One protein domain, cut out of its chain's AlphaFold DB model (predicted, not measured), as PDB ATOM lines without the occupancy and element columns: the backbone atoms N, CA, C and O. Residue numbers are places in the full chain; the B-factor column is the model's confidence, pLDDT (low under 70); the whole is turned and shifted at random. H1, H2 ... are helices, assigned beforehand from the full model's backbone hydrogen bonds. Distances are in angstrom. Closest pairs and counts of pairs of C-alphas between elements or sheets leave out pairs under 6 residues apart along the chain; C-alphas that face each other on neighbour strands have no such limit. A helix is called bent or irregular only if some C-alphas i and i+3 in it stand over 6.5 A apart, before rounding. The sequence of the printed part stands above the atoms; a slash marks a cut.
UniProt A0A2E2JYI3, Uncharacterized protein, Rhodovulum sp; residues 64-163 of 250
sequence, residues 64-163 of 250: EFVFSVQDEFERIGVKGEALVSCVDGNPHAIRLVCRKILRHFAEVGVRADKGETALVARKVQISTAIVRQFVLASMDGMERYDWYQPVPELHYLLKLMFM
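Overview. This is residues 64 to 163 of the 250 residues of an uncharacterized protein of Rhodovulum sp (UniProt A0A2E2JYI3). Two long helices, H3 and H5, run side by side in opposite ways as a loose core, with H1 and H2 packed on one side of this pair and H6 over the other side. The far end of H3 turns back into the short helix H4, and this hairpin makes one end of the long axis. You will find 100 printed residues with six named helices, H1 to H6 in that order, and no named strand; the class is all helix. The whole is compact, with a radius of gyration of the C-alphas of 13.7 A, yet elongated in outline, spanning 45 by 27 by 18 A.

Arrangement. Begin with H1, residues 64 to 74, which touches H2, residues 80 to 87, at a steep tilt of 50 degrees; their closest C-alphas are those of Gln 70 and Gly 80, 5.6 A apart. H2 touches H3, residues 91 to 113, with residues 93 to 97 of H3 alone; look at the closest C-alphas, Cys 86 and Ile 94, 5.1 A apart. H3 and H4, residues 117 to 123, form a helical hairpin at a steep tilt of 40 degrees, closest at the C-alphas of Val 108 and Val 120, 6.8 A apart. H5, residues 128 to 144, is close to H3 but not clearly touching, at a shallow tilt of 14 degrees, opposite ways; the closest C-alphas, Ile 94 and Ser 138, are 6.8 A apart. H5 touches H2, closest at the C-alphas of Val 87 and Gly 141, 4.7 A apart, and touches H1 at those of Val 69 and Ile 130, 6.9 A apart. H6, residues 152 to 162, touches H3, with the C-alphas of Cys 98 and Glu 153 closest at 5.8 A. H5 and H6 only just touch, with 3 pairs of C-alphas within 8 A, the closest being Val 135 and Leu 154 at 7.5 A. H4 and H6 are apart. Every O i to N i+4 pair is within hydrogen-bond range in H2, H3, H5 and H6; H1 has 5 of 7, and H4 has 1 of 3, with 1 of 4 O i to N i+3 pairs.

Along the chain. Find C-alpha 64 at (42.513, 58.618, 302.107), where H1 begins; it measures 16.1 A and is irregular, with C-alphas 68 and 71 7.9 A apart. H2 measures 10.8 A. H3 runs 32.7 A from C-alpha 91 at (45.669, 70.689, 286.433). H4, 11.6 A, is only just irregular: C-alphas 120 and 123 are 6.8 A apart. H5 measures 24.2 A, and H6 runs 15.4 A to C-alpha 162 at (24.913, 66.023, 285.585).

Size, cuts and confidence. Look to Gly 115 and Asp 146 for the two C-alphas farthest apart, 45.1 A. The printed part has no cut and no long link. Confidence is low, with pLDDT under 70, at residues 110 to 124.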
ATOM      1  N   GLU A  64      43.560  59.589 301.811       88.12
ATOM      2  CA  GLU A  64      42.513  58.618 302.107       88.12
ATOM      3  C   GLU A  64      41.667  58.326 300.865       88.12
ATOM      4  O   GLU A  64      41.385  57.162 300.573       88.12
ATOM      5  N   PHE A  65      41.331  59.364 300.086       90.44
ATOM      6  CA  PHE A  65      40.667  59.193 298.797       90.44
ATOM      7  C   PHE A  65      41.521  58.314 297.881       90.44
ATOM      8  O   PHE A  65      41.027  57.294 297.403       90.44
ATOM      9  N   VAL A  66      42.804  58.649 297.697       93.31
ATOM     10  CA  VAL A  66      43.711  57.907 296.806       93.31
ATOM     11  C   VAL A  66      43.761  56.432 297.189       93.31
ATOM     12  O   VAL A  66      43.508  55.578 296.342       93.31
ATOM     13  N   PHE A  67      44.002  56.125 298.465       93.00
ATOM     14  CA  PHE A  67      44.064  54.743 298.941       93.00
ATOM     15  C   PHE A  67      42.742  53.992 298.768       93.00
ATOM     16  O   PHE A  67      42.755  52.790 298.513       93.00
ATOM     17  N   SER A  68      41.606  54.684 298.864       92.00
ATOM     18  CA  SER A  68      40.288  54.061 298.717       92.00
ATOM     19  C   SER A  68      39.908  53.729 297.268       92.00
ATOM     20  O   SER A  68      39.107  52.819 297.053       92.00
ATOM     21  N   VAL A  69      40.469  54.433 296.272       93.38
ATOM     22  CA  VAL A  69      40.062  54.284 294.859       93.38
ATOM     23  C   VAL A  69      41.170  53.833 293.908       93.38
ATOM     24  O   VAL A  69      40.873  53.553 292.744       93.38
ATOM     25  N   GLN A  70      42.429  53.766 294.353       94.62
ATOM     26  CA  GLN A  70      43.576  53.485 293.478       94.62
ATOM     27  C   GLN A  70      43.387  52.214 292.635       94.62
ATOM     28  O   GLN A  70      43.552  52.277 291.420       94.62
ATOM     29  N   ASP A  71      42.920  51.112 293.229       92.56
ATOM     30  CA  ASP A  71      42.760  49.821 292.545       92.56
ATOM     31  C   ASP A  71      41.745  49.894 291.392       92.56
ATOM     32  O   ASP A  71      41.853  49.185 290.390       92.56
ATOM     33  N   GLU A  72      40.731  50.751 291.517       92.31
ATOM     34  CA  GLU A  72      39.708  50.960 290.489       92.31
ATOM     35  C   GLU A  72      40.234  51.844 289.353       92.31
ATOM     36  O   GLU A  72      39.957  51.600 288.177       92.31
ATOM     37  N   PHE A  73      41.058  52.836 289.685       94.56
ATOM     38  CA  PHE A  73      41.719  53.700 288.710       94.56
ATOM     39  C   PHE A  73      42.858  52.997 287.958       94.56
ATOM     40  O   PHE A  73      43.059  53.235 286.761       94.56
ATOM     41  N   GLU A  74      43.547  52.058 288.600       94.12
ATOM     42  CA  GLU A  74      44.567  51.231 287.956       94.12
ATOM     43  C   GLU A  74      43.987  50.392 286.813       94.12
ATOM     44  O   GLU A  74      44.623  50.260 285.763       94.12
ATOM     45  N   ARG A  75      42.738  49.920 286.938       91.12
ATOM     46  CA  ARG A  75      42.036  49.177 285.870       91.12
ATOM     47  C   ARG A  75      41.857  49.987 284.589       91.12
ATOM     48  O   ARG A  75      41.761  49.406 283.509       91.12
ATOM     49  N   ILE A  76      41.832  51.316 284.692       93.00
ATOM     50  CA  ILE A  76      41.772  52.229 283.541       93.00
ATOM     51  C   ILE A  76      43.146  52.834 283.199       93.00
ATOM     52  O   ILE A  76      43.256  53.751 282.379       93.00
ATOM     53  N   GLY A  77      44.220  52.306 283.794       93.56
ATOM     54  CA  GLY A  77      45.599  52.709 283.542       93.56
ATOM     55  C   GLY A  77      45.958  54.073 284.127       93.56
ATOM     56  O   GLY A  77      46.725  54.813 283.501       93.56
ATOM     57  N   VAL A  78      45.373  54.426 285.274       96.38
ATOM     58  CA  VAL A  78      45.753  55.581 286.098       96.38
ATOM     59  C   VAL A  78      46.514  55.062 287.312       96.38
ATOM     60  O   VAL A  78      46.006  54.223 288.042       96.38
ATOM     61  N   LYS A  79      47.737  55.553 287.516       95.38
ATOM     62  CA  LYS A  79      48.556  55.175 288.672       95.38
ATOM     63  C   LYS A  79      48.228  56.038 289.891       95.38
ATOM     64  O   LYS A  79      47.807  57.187 289.725       95.38
ATOM     65  N   GLY A  80      48.504  55.521 291.088       93.94
ATOM     66  CA  GLY A  80      48.305  56.236 292.351       93.94
ATOM     67  C   GLY A  80      48.982  57.610 292.398       93.94
ATOM     68  O   GLY A  80      48.364  58.570 292.841       93.94
ATOM     69  N   GLU A  81      50.188  57.769 291.841       96.19
ATOM     70  CA  GLU A  81      50.908  59.056 291.861       96.19
ATOM     71  C   GLU A  81      50.177  60.155 291.076       96.19
ATOM     72  O   GLU A  81      50.228  61.333 291.436       96.19
ATOM     73  N   ALA A  82      49.460  59.774 290.012       96.75
ATOM     74  CA  ALA A  82      48.625  60.710 289.272       96.75
ATOM     75  C   ALA A  82      47.419  61.155 290.111       96.75
ATOM     76  O   ALA A  82      47.049  62.321 290.046       96.75
ATOM     77  N   LEU A  83      46.837  60.259 290.916       95.94
ATOM     78  CA  LEU A  83      45.733  60.594 291.820       95.94
ATOM     79  C   LEU A  83      46.191  61.493 292.971       95.94
ATOM     80  O   LEU A  83      45.509  62.471 293.256       95.94
ATOM     81  N   VAL A  84      47.358  61.219 293.567       95.75
ATOM     82  CA  VAL A  84      47.979  62.110 294.568       95.75
ATOM     83  C   VAL A  84      48.163  63.507 293.979       95.75
ATOM     84  O   VAL A  84      47.707  64.486 294.552       95.75
ATOM     85  N   SER A  85      48.711  63.594 292.764       95.25
ATOM     86  CA  SER A  85      48.892  64.883 292.087       95.25
ATOM     87  C   SER A  85      47.565  65.619 291.832       95.25
ATOM     88  O   SER A  85      47.538  66.846 291.828       95.25
ATOM     89  N   CYS A  86      46.457  64.904 291.599       94.88
ATOM     90  CA  CYS A  86      45.130  65.520 291.461       94.88
ATOM     91  C   CYS A  86      44.614  66.094 292.784       94.88
ATOM     92  O   CYS A  86      43.994  67.154 292.775       94.88
ATOM     93  N   VAL A  87      44.876  65.408 293.900       93.38
ATOM     94  CA  VAL A  87      44.547  65.883 295.253       93.38
ATOM     95  C   VAL A  87      45.339  67.147 295.608       93.38
ATOM     96  O   VAL A  87      44.825  68.017 296.307       93.38
ATOM     97  N   ASP A  88      46.532  67.309 295.037       92.75
ATOM     98  CA  ASP A  88      47.323  68.542 295.126       92.75
ATOM     99  C   ASP A  88      46.853  69.645 294.151       92.75
ATOM    100  O   ASP A  88      47.544  70.640 293.934       92.75
ATOM    101  N   GLY A  89      45.700  69.467 293.497       91.88
ATOM    102  CA  GLY A  89      45.131  70.450 292.574       91.88
ATOM    103  C   GLY A  89      45.871  70.583 291.239       91.88
ATOM    104  O   GLY A  89      45.603  71.520 290.490       91.88
ATOM    105  N   ASN A  90      46.789  69.668 290.891       94.44
ATOM    106  CA  ASN A  90      47.594  69.790 289.674       94.44
ATOM    107  C   ASN A  90      46.727  69.646 288.401       94.44
ATOM    108  O   ASN A  90      46.274  68.537 288.077       94.44
ATOM    109  N   PRO A  91      46.574  70.705 287.582       94.12
ATOM    110  CA  PRO A  91      45.669  70.689 286.433       94.12
ATOM    111  C   PRO A  91      46.100  69.701 285.339       94.12
ATOM    112  O   PRO A  91      45.259  69.172 284.604       94.12
ATOM    113  N   HIS A  92      47.400  69.404 285.215       95.31
ATOM    114  CA  HIS A  92      47.897  68.424 284.248       95.31
ATOM    115  C   HIS A  92      47.554  66.991 284.653       95.31
ATOM    116  O   HIS A  92      47.170  66.190 283.793       95.31
ATOM    117  N   ALA A  93      47.655  66.676 285.945       96.69
ATOM    118  CA  ALA A  93      47.264  65.377 286.476       96.69
ATOM    119  C   ALA A  93      45.747  65.180 286.356       96.69
ATOM    120  O   ALA A  93      45.303  64.183 285.782       96.69
ATOM    121  N   ILE A  94      44.959  66.184 286.759       97.12
ATOM    122  CA  ILE A  94      43.492  66.166 286.649       97.12
ATOM    123  C   ILE A  94      43.075  65.920 285.198       97.12
ATOM    124  O   ILE A  94      42.268  65.032 284.912       97.12
ATOM    125  N   ARG A  95      43.685  66.640 284.248       97.38
ATOM    126  CA  ARG A  95      43.465  66.442 282.810       97.38
ATOM    127  C   ARG A  95      43.785  65.017 282.358       97.38
ATOM    128  O   ARG A  95      43.012  64.433 281.595       97.38
ATOM    129  N   LEU A  96      44.918  64.456 282.784       97.75
ATOM    130  CA  LEU A  96      45.318  63.090 282.438       97.75
ATOM    131  C   LEU A  96      44.273  62.075 282.918       97.75
ATOM    132  O   LEU A  96      43.822  61.247 282.123       97.75
ATOM    133  N   VAL A  97      43.867  62.169 284.186       97.75
ATOM    134  CA  VAL A  97      42.893  61.255 284.796       97.75
ATOM    135  C   VAL A  97      41.518  61.404 284.142       97.75
ATOM    136  O   VAL A  97      40.941  60.402 283.717       97.75
ATOM    137  N   CYS A  98      41.038  62.632 283.917       97.81
ATOM    138  CA  CYS A  98      39.780  62.882 283.201       97.81
ATOM    139  C   CYS A  98      39.777  62.233 281.812       97.81
ATOM    140  O   CYS A  98      38.823  61.554 281.438       97.81
ATOM    141  N   ARG A  99      40.867  62.372 281.046       97.69
ATOM    142  CA  ARG A  99      40.985  61.744 279.720       97.69
ATOM    143  C   ARG A  99      40.921  60.224 279.789       97.69
ATOM    144  O   ARG A  99      40.403  59.623 278.853       97.69
ATOM    145  N   LYS A 100      41.461  59.601 280.839       96.75
ATOM    146  CA  LYS A 100      41.392  58.146 281.046       96.75
ATOM    147  C   LYS A 100      39.969  57.698 281.368       96.75
ATOM    148  O   LYS A 100      39.485  56.781 280.712       96.75
ATOM    149  N   ILE A 101      39.279  58.404 282.266       95.56
ATOM    150  CA  ILE A 101      37.864  58.154 282.586       95.56
ATOM    151  C   ILE A 101      36.995  58.276 281.327       95.56
ATOM    152  O   ILE A 101      36.229  57.372 281.004       95.56
ATOM    153  N   LEU A 102      37.141  59.369 280.573       94.00
ATOM    154  CA  LEU A 102      36.342  59.623 279.370       94.00
ATOM    155  C   LEU A 102      36.581  58.576 278.278       94.00
ATOM    156  O   LEU A 102      35.625  58.111 277.657       94.00
ATOM    157  N   ARG A 103      37.840  58.171 278.058       94.19
ATOM    158  CA  ARG A 103      38.166  57.089 277.114       94.19
ATOM    159  C   ARG A 103      37.510  55.783 277.534       94.19
ATOM    160  O   ARG A 103      36.894  55.116 276.713       94.19
ATOM    161  N   HIS A 104      37.594  55.473 278.819       91.88
ATOM    162  CA  HIS A 104      36.993  54.281 279.377       91.88
ATOM    163  C   HIS A 104      35.463  54.268 279.210       91.88
ATOM    164  O   HIS A 104      34.901  53.270 278.766       91.88
ATOM    165  N   PHE A 105      34.780  55.389 279.466       89.00
ATOM    166  CA  PHE A 105      33.342  55.516 279.199       89.00
ATOM    167  C   PHE A 105      32.995  55.330 277.720       89.00
ATOM    168  O   PHE A 105      32.020  54.646 277.410       89.00
ATOM    169  N   ALA A 106      33.795  55.886 276.805       87.31
ATOM    170  CA  ALA A 106      33.590  55.697 275.371       87.31
ATOM    171  C   ALA A 106      33.753  54.222 274.956       87.31
ATOM    172  O   ALA A 106      32.922  53.689 274.225       87.31
ATOM    173  N   GLU A 107      34.783  53.540 275.462       85.25
ATOM    174  CA  GLU A 107      35.025  52.118 275.197       85.25
ATOM    175  C   GLU A 107      33.894  51.230 275.726       85.25
ATOM    176  O   GLU A 107      33.459  50.301 275.043       85.25
ATOM    177  N   VAL A 108      33.388  51.531 276.925       81.62
ATOM    178  CA  VAL A 108      32.240  50.834 277.511       81.62
ATOM    179  C   VAL A 108      30.969  51.066 276.687       81.62
ATOM    180  O   VAL A 108      30.254  50.103 276.410       81.62
ATOM    181  N   GLY A 109      30.713  52.300 276.239       70.69
ATOM    182  CA  GLY A 109      29.570  52.629 275.379       70.69
ATOM    183  C   GLY A 109      29.569  51.835 274.069       70.69
ATOM    184  O   GLY A 109      28.572  51.207 273.729       70.69
ATOM    185  N   VAL A 110      30.723  51.743 273.398       63.69
ATOM    186  CA  VAL A 110      30.873  50.952 272.161       63.69
ATOM    187  C   VAL A 110      30.582  49.462 272.381       63.69
ATOM    188  O   VAL A 110      30.037  48.804 271.496       63.69
ATOM    189  N   ARG A 111      30.947  48.898 273.541       64.44
ATOM    190  CA  ARG A 111      30.652  47.490 273.872       64.44
ATOM    191  C   ARG A 111      29.174  47.275 274.193       64.44
ATOM    192  O   ARG A 111      28.603  46.265 273.785       64.44
ATOM    193  N   ALA A 112      28.541  48.235 274.868       60.53
ATOM    194  CA  ALA A 112      27.106  48.202 275.134       60.53
ATOM    195  C   ALA A 112      26.284  48.228 273.831       60.53
ATOM    196  O   ALA A 112      25.384  47.406 273.671       60.53
ATOM    197  N   ASP A 113      26.659  49.078 272.869       61.72
ATOM    198  CA  ASP A 113      25.999  49.179 271.557       61.72
ATOM    199  C   ASP A 113      26.133  47.897 270.714       61.72
ATOM    200  O   ASP A 113      25.284  47.604 269.872       61.72
ATOM    201  N   LYS A 114      27.168  47.086 270.967       67.12
ATOM    202  CA  LYS A 114      27.375  45.769 270.337       67.12
ATOM    203  C   LYS A 114      26.608  44.625 271.013       67.12
ATOM    204  O   LYS A 114      26.751  43.477 270.603       67.12
ATOM    205  N   GLY A 115      25.798  44.912 272.036       56.22
ATOM    206  CA  GLY A 115      25.021  43.903 272.761       56.22
ATOM    207  C   GLY A 115      25.815  43.120 273.812       56.22
ATOM    208  O   GLY A 115      25.293  42.163 274.380       56.22
ATOM    209  N   GLU A 116      27.045  43.530 274.142       59.00
ATOM    210  CA  GLU A 116      27.897  42.891 275.163       59.00
ATOM    211  C   GLU A 116      27.582  43.396 276.590       59.00
ATOM    212  O   GLU A 116      28.457  43.536 277.448       59.00
ATOM    213  N   THR A 117      26.313  43.690 276.876       57.56
ATOM    214  CA  THR A 117      25.869  44.338 278.125       57.56
ATOM    215  C   THR A 117      26.133  43.493 279.376       57.56
ATOM    216  O   THR A 117      26.423  44.039 280.441       57.56
ATOM    217  N   ALA A 118      26.124  42.161 279.252       47.91
ATOM    218  CA  ALA A 118      26.395  41.246 280.362       47.91
ATOM    219  C   ALA A 118      27.868  41.249 280.829       47.91
ATOM    220  O   ALA A 118      28.136  40.975 282.000       47.91
ATOM    221  N   LEU A 119      28.823  41.586 279.949       50.88
ATOM    222  CA  LEU A 119      30.256  41.672 280.278       50.88
ATOM    223  C   LEU A 119      30.633  43.028 280.898       50.88
ATOM    224  O   LEU A 119      31.531  43.098 281.737       50.88
ATOM    225  N   VAL A 120      29.913  44.094 280.537       54.03
ATOM    226  CA  VAL A 120      30.119  45.457 281.056       54.03
ATOM    227  C   VAL A 120      29.743  45.566 282.542       54.03
ATOM    228  O   VAL A 120      30.461  46.198 283.315       54.03
ATOM    229  N   ALA A 121      28.667  44.898 282.965       49.47
ATOM    230  CA  ALA A 121      28.028  45.133 284.261       49.47
ATOM    231  C   ALA A 121      28.774  44.596 285.500       49.47
ATOM    232  O   ALA A 121      28.362  44.910 286.614       49.47
ATOM    233  N   ARG A 122      29.817  43.757 285.363       47.66
ATOM    234  CA  ARG A 122      30.392  43.060 286.536       47.66
ATOM    235  C   ARG A 122      31.871  43.268 286.837       47.66
ATOM    236  O   ARG A 122      32.231  43.012 287.981       47.66
ATOM    237  N   LYS A 123      32.734  43.678 285.896       53.44
ATOM    238  CA  LYS A 123      34.197  43.705 286.164       53.44
ATOM    239  C   LYS A 123      35.033  44.748 285.415       53.44
ATOM    240  O   LYS A 123      36.246  44.754 285.590       53.44
ATOM    241  N   VAL A 124      34.435  45.583 284.566       61.62
ATOM    242  CA  VAL A 124      35.223  46.454 283.673       61.62
ATOM    243  C   VAL A 124      34.969  47.933 283.928       61.62
ATOM    244  O   VAL A 124      35.907  48.707 283.817       61.62
ATOM    245  N   GLN A 125      33.747  48.329 284.289       77.69
ATOM    246  CA  GLN A 125      33.388  49.741 284.375       77.69
ATOM    247  C   GLN A 125      33.758  50.369 285.726       77.69
ATOM    248  O   GLN A 125      33.271  49.918 286.762       77.69
ATOM    249  N   ILE A 126      34.545  51.452 285.710       84.69
ATOM    250  CA  ILE A 126      34.716  52.307 286.896       84.69
ATOM    251  C   ILE A 126      33.355  52.876 287.317       84.69
ATOM    252  O   ILE A 126      32.597  53.394 286.489       84.69
ATOM    253  N   SER A 127      33.015  52.762 288.602       86.75
ATOM    254  CA  SER A 127      31.704  53.210 289.074       86.75
ATOM    255  C   SER A 127      31.560  54.732 288.956       86.75
ATOM    256  O   SER A 127      32.503  55.496 289.172       86.75
ATOM    257  N   THR A 128      30.351  55.202 288.653       86.94
ATOM    258  CA  THR A 128      30.059  56.644 288.611       86.94
ATOM    259  C   THR A 128      30.244  57.311 289.975       86.94
ATOM    260  O   THR A 128      30.568  58.494 290.027       86.94
ATOM    261  N   ALA A 129      30.087  56.564 291.073       89.38
ATOM    262  CA  ALA A 129      30.346  57.040 292.430       89.38
ATOM    263  C   ALA A 129      31.831  57.368 292.651       89.38
ATOM    264  O   ALA A 129      32.140  58.446 293.148       89.38
ATOM    265  N   ILE A 130      32.743  56.503 292.198       91.81
ATOM    266  CA  ILE A 130      34.194  56.751 292.271       91.81
ATOM    267  C   ILE A 130      34.573  57.976 291.438       91.81
ATOM    268  O   ILE A 130      35.364  58.811 291.866       91.81
ATOM    269  N   VAL A 131      33.968  58.130 290.259       93.81
ATOM    270  CA  VAL A 131      34.201  59.309 289.416       93.81
ATOM    271  C   VAL A 131      33.700  60.594 290.093       93.81
ATOM    272  O   VAL A 131      34.376  61.615 290.006       93.81
ATOM    273  N   ARG A 132      32.571  60.558 290.818       92.69
ATOM    274  CA  ARG A 132      32.108  61.689 291.653       92.69
ATOM    275  C   ARG A 132      33.097  62.026 292.758       92.69
ATOM    276  O   ARG A 132      33.428  63.194 292.910       92.69
ATOM    277  N   GLN A 133      33.599  61.021 293.471       92.19
ATOM    278  CA  GLN A 133      34.616  61.234 294.500       92.19
ATOM    279  C   GLN A 133      35.884  61.856 293.912       92.19
ATOM    280  O   GLN A 133      36.388  62.826 294.458       92.19
ATOM    281  N   PHE A 134      36.344  61.382 292.751       95.31
ATOM    282  CA  PHE A 134      37.478  61.981 292.044       95.31
ATOM    283  C   PHE A 134      37.249  63.452 291.683       95.31
ATOM    284  O   PHE A 134      38.153  64.272 291.844       95.31
ATOM    285  N   VAL A 135      36.055  63.792 291.191       94.50
ATOM    286  CA  VAL A 135      35.693  65.178 290.871       94.50
ATOM    287  C   VAL A 135      35.765  66.050 292.121       94.50
ATOM    288  O   VAL A 135      36.422  67.086 292.081       94.50
ATOM    289  N   LEU A 136      35.152  65.618 293.227       92.06
ATOM    290  CA  LEU A 136      35.168  66.366 294.485       92.06
ATOM    291  C   LEU A 136      36.589  66.503 295.050       92.06
ATOM    292  O   LEU A 136      36.982  67.596 295.434       92.06
ATOM    293  N   ALA A 137      37.385  65.430 295.027       93.31
ATOM    294  CA  ALA A 137      38.780  65.444 295.466       93.31
ATOM    295  C   ALA A 137      39.644  66.404 294.640       93.31
ATOM    296  O   ALA A 137      40.479  67.123 295.183       93.31
ATOM    297  N   SER A 138      39.422  66.442 293.323       94.12
ATOM    298  CA  SER A 138      40.127  67.357 292.422       94.12
ATOM    299  C   SER A 138      39.710  68.808 292.656       94.12
ATOM    300  O   SER A 138      40.562  69.688 292.640       94.12
ATOM    301  N   MET A 139      38.415  69.063 292.881       92.19
ATOM    302  CA  MET A 139      37.911  70.404 293.192       92.19
ATOM    303  C   MET A 139      38.413  70.898 294.552       92.19
ATOM    304  O   MET A 139      38.823  72.048 294.634       92.19
ATOM    305  N   ASP A 140      38.471  70.033 295.570       90.81
ATOM    306  CA  ASP A 140      39.084  70.358 296.865       90.81
ATOM    307  C   ASP A 140      40.569  70.698 296.722       90.81
ATOM    308  O   ASP A 140      41.026  71.705 297.249       90.81
ATOM    309  N   GLY A 141      41.324  69.897 295.964       90.88
ATOM    310  CA  GLY A 141      42.727  70.191 295.674       90.88
ATOM    311  C   GLY A 141      42.903  71.530 294.956       90.88
ATOM    312  O   GLY A 141      43.731  72.350 295.344       90.88
ATOM    313  N   MET A 142      42.089  71.787 293.930       90.88
ATOM    314  CA  MET A 142      42.100  73.059 293.206       90.88
ATOM    315  C   MET A 142      41.773  74.245 294.122       90.88
ATOM    316  O   MET A 142      42.454  75.262 294.053       90.88
ATOM    317  N   GLU A 143      40.776  74.112 294.997       87.69
ATOM    318  CA  GLU A 143      40.388  75.146 295.959       87.69
ATOM    319  C   GLU A 143      41.478  75.376 297.019       87.69
ATOM    320  O   GLU A 143      41.810  76.516 297.323       87.69
ATOM    321  N   ARG A 144      42.092  74.301 297.530       85.12
ATOM    322  CA  ARG A 144      43.160  74.352 298.542       85.12
ATOM    323  C   ARG A 144      44.398  75.105 298.079       85.12
ATOM    324  O   ARG A 144      45.043  75.767 298.885       85.12
ATOM    325  N   TYR A 145      44.748  74.965 296.809       85.62
ATOM    326  CA  TYR A 145      45.961  75.547 296.242       85.62
ATOM    327  C   TYR A 145      45.674  76.734 295.309       85.62
ATOM    328  O   TYR A 145      46.549  77.108 294.530       85.62
ATOM    329  N   ASP A 146      44.465  77.314 295.368       83.94
ATOM    330  CA  ASP A 146      44.039  78.464 294.552       83.94
ATOM    331  C   ASP A 146      44.194  78.251 293.024       83.94
ATOM    332  O   ASP A 146      44.386  79.183 292.236       83.94
ATOM    333  N   TRP A 147      44.087  77.002 292.563       83.25
ATOM    334  CA  TRP A 147      44.172  76.644 291.147       83.25
ATOM    335  C   TRP A 147      42.806  76.713 290.470       83.25
ATOM    336  O   TRP A 147      42.161  75.701 290.216       83.25
ATOM    337  N   TYR A 148      42.392  77.914 290.072       78.81
ATOM    338  CA  TYR A 148      41.111  78.134 289.379       78.81
ATOM    339  C   TYR A 148      41.195  78.069 287.848       78.81
ATOM    340  O   TYR A 148      40.288  78.514 287.142       78.81
ATOM    341  N   GLN A 149      42.278  77.517 287.296       83.88
ATOM    342  CA  GLN A 149      42.396  77.369 285.848       83.88
ATOM    343  C   GLN A 149      41.348  76.375 285.321       83.88
ATOM    344  O   GLN A 149      41.298  75.235 285.788       83.88
ATOM    345  N   PRO A 150      40.551  76.748 284.301       87.06
ATOM    346  CA  PRO A 150      39.605  75.827 283.689       87.06
ATOM    347  C   PRO A 150      40.307  74.574 283.161       87.06
ATOM    348  O   PRO A 150      41.222  74.658 282.336       87.06
ATOM    349  N   VAL A 151      39.834  73.397 283.577       94.56
ATOM    350  CA  VAL A 151      40.261  72.105 283.024       94.56
ATOM    351  C   VAL A 151      39.135  71.589 282.118       94.56
ATOM    352  O   VAL A 151      38.158  71.031 282.622       94.56
ATOM    353  N   PRO A 152      39.224  71.753 280.779       94.94
ATOM    354  CA  PRO A 152      38.116  71.437 279.871       94.94
ATOM    355  C   PRO A 152      37.625  69.994 279.985       94.94
ATOM    356  O   PRO A 152      36.430  69.730 279.881       94.94
ATOM    357  N   GLU A 153      38.538  69.053 280.227       97.12
ATOM    358  CA  GLU A 153      38.195  67.644 280.394       97.12
ATOM    359  C   GLU A 153      37.416  67.368 281.687       97.12
ATOM    360  O   GLU A 153      36.503  66.544 281.663       97.12
ATOM    361  N   LEU A 154      37.708  68.091 282.774       95.56
ATOM    362  CA  LEU A 154      36.938  68.023 284.018       95.56
ATOM    363  C   LEU A 154      35.541  68.624 283.819       95.56
ATOM    364  O   LEU A 154      34.549  68.017 284.211       95.56
ATOM    365  N   HIS A 155      35.435  69.765 283.130       93.56
ATOM    366  CA  HIS A 155      34.142  70.376 282.793       93.56
ATOM    367  C   HIS A 155      33.283  69.470 281.906       93.56
ATOM    368  O   HIS A 155      32.075  69.340 282.116       93.56
ATOM    369  N   TYR A 156      33.890  68.817 280.914       93.06
ATOM    370  CA  TYR A 156      33.179  67.863 280.071       93.06
ATOM    371  C   TYR A 156      32.722  66.634 280.869       93.06
ATOM    372  O   TYR A 156      31.599  66.167 280.681       93.06
ATOM    373  N   LEU A 157      33.550  66.147 281.798       93.12
ATOM    374  CA  LEU A 157      33.188  65.057 282.701       93.12
ATOM    375  C   LEU A 157      32.005  65.441 283.608       93.12
ATOM    376  O   LEU A 157      31.018  64.709 283.652       93.12
ATOM    377  N   LEU A 158      32.045  66.623 284.233       91.88
ATOM    378  CA  LEU A 158      30.934  67.195 285.005       91.88
ATOM    379  C   LEU A 158      29.651  67.267 284.167       91.88
ATOM    380  O   LEU A 158      28.597  66.793 284.592       91.88
ATOM    381  N   LYS A 159      29.741  67.790 282.936       88.88
ATOM    382  CA  LYS A 159      28.607  67.839 282.004       88.88
ATOM    383  C   LYS A 159      28.007  66.452 281.778       88.88
ATOM    384  O   LYS A 159      26.789  66.320 281.841       88.88
ATOM    385  N   LEU A 160      28.824  65.429 281.521       87.19
ATOM    386  CA  LEU A 160      28.327  64.064 281.319       87.19
ATOM    387  C   LEU A 160      27.630  63.503 282.565       87.19
ATOM    388  O   LEU A 160      26.652  62.771 282.435       87.19
ATOM    389  N   MET A 161      28.122  63.845 283.754       84.81
ATOM    390  CA  MET A 161      27.599  63.329 285.018       84.81
ATOM    391  C   MET A 161      26.278  63.977 285.434       84.81
ATOM    392  O   MET A 161      25.408  63.280 285.955       84.81
ATOM    393  N   PHE A 162      26.123  65.283 285.209       82.12
ATOM    394  CA  PHE A 162      24.913  66.023 285.585       82.12
ATOM    395  C   PHE A 162      23.881  66.101 284.459       82.12
ATOM    396  O   PHE A 162      22.681  66.166 284.717       82.12
ATOM    397  N   MET A 163      24.328  66.093 283.203       78.12
ATOM    398  CA  MET A 163      23.476  66.283 282.030       78.12
ATOM    399  C   MET A 163      23.870  65.320 280.897       78.12
ATOM    400  O   MET A 163      24.430  65.751 279.881       78.12
TER     401      MET A 163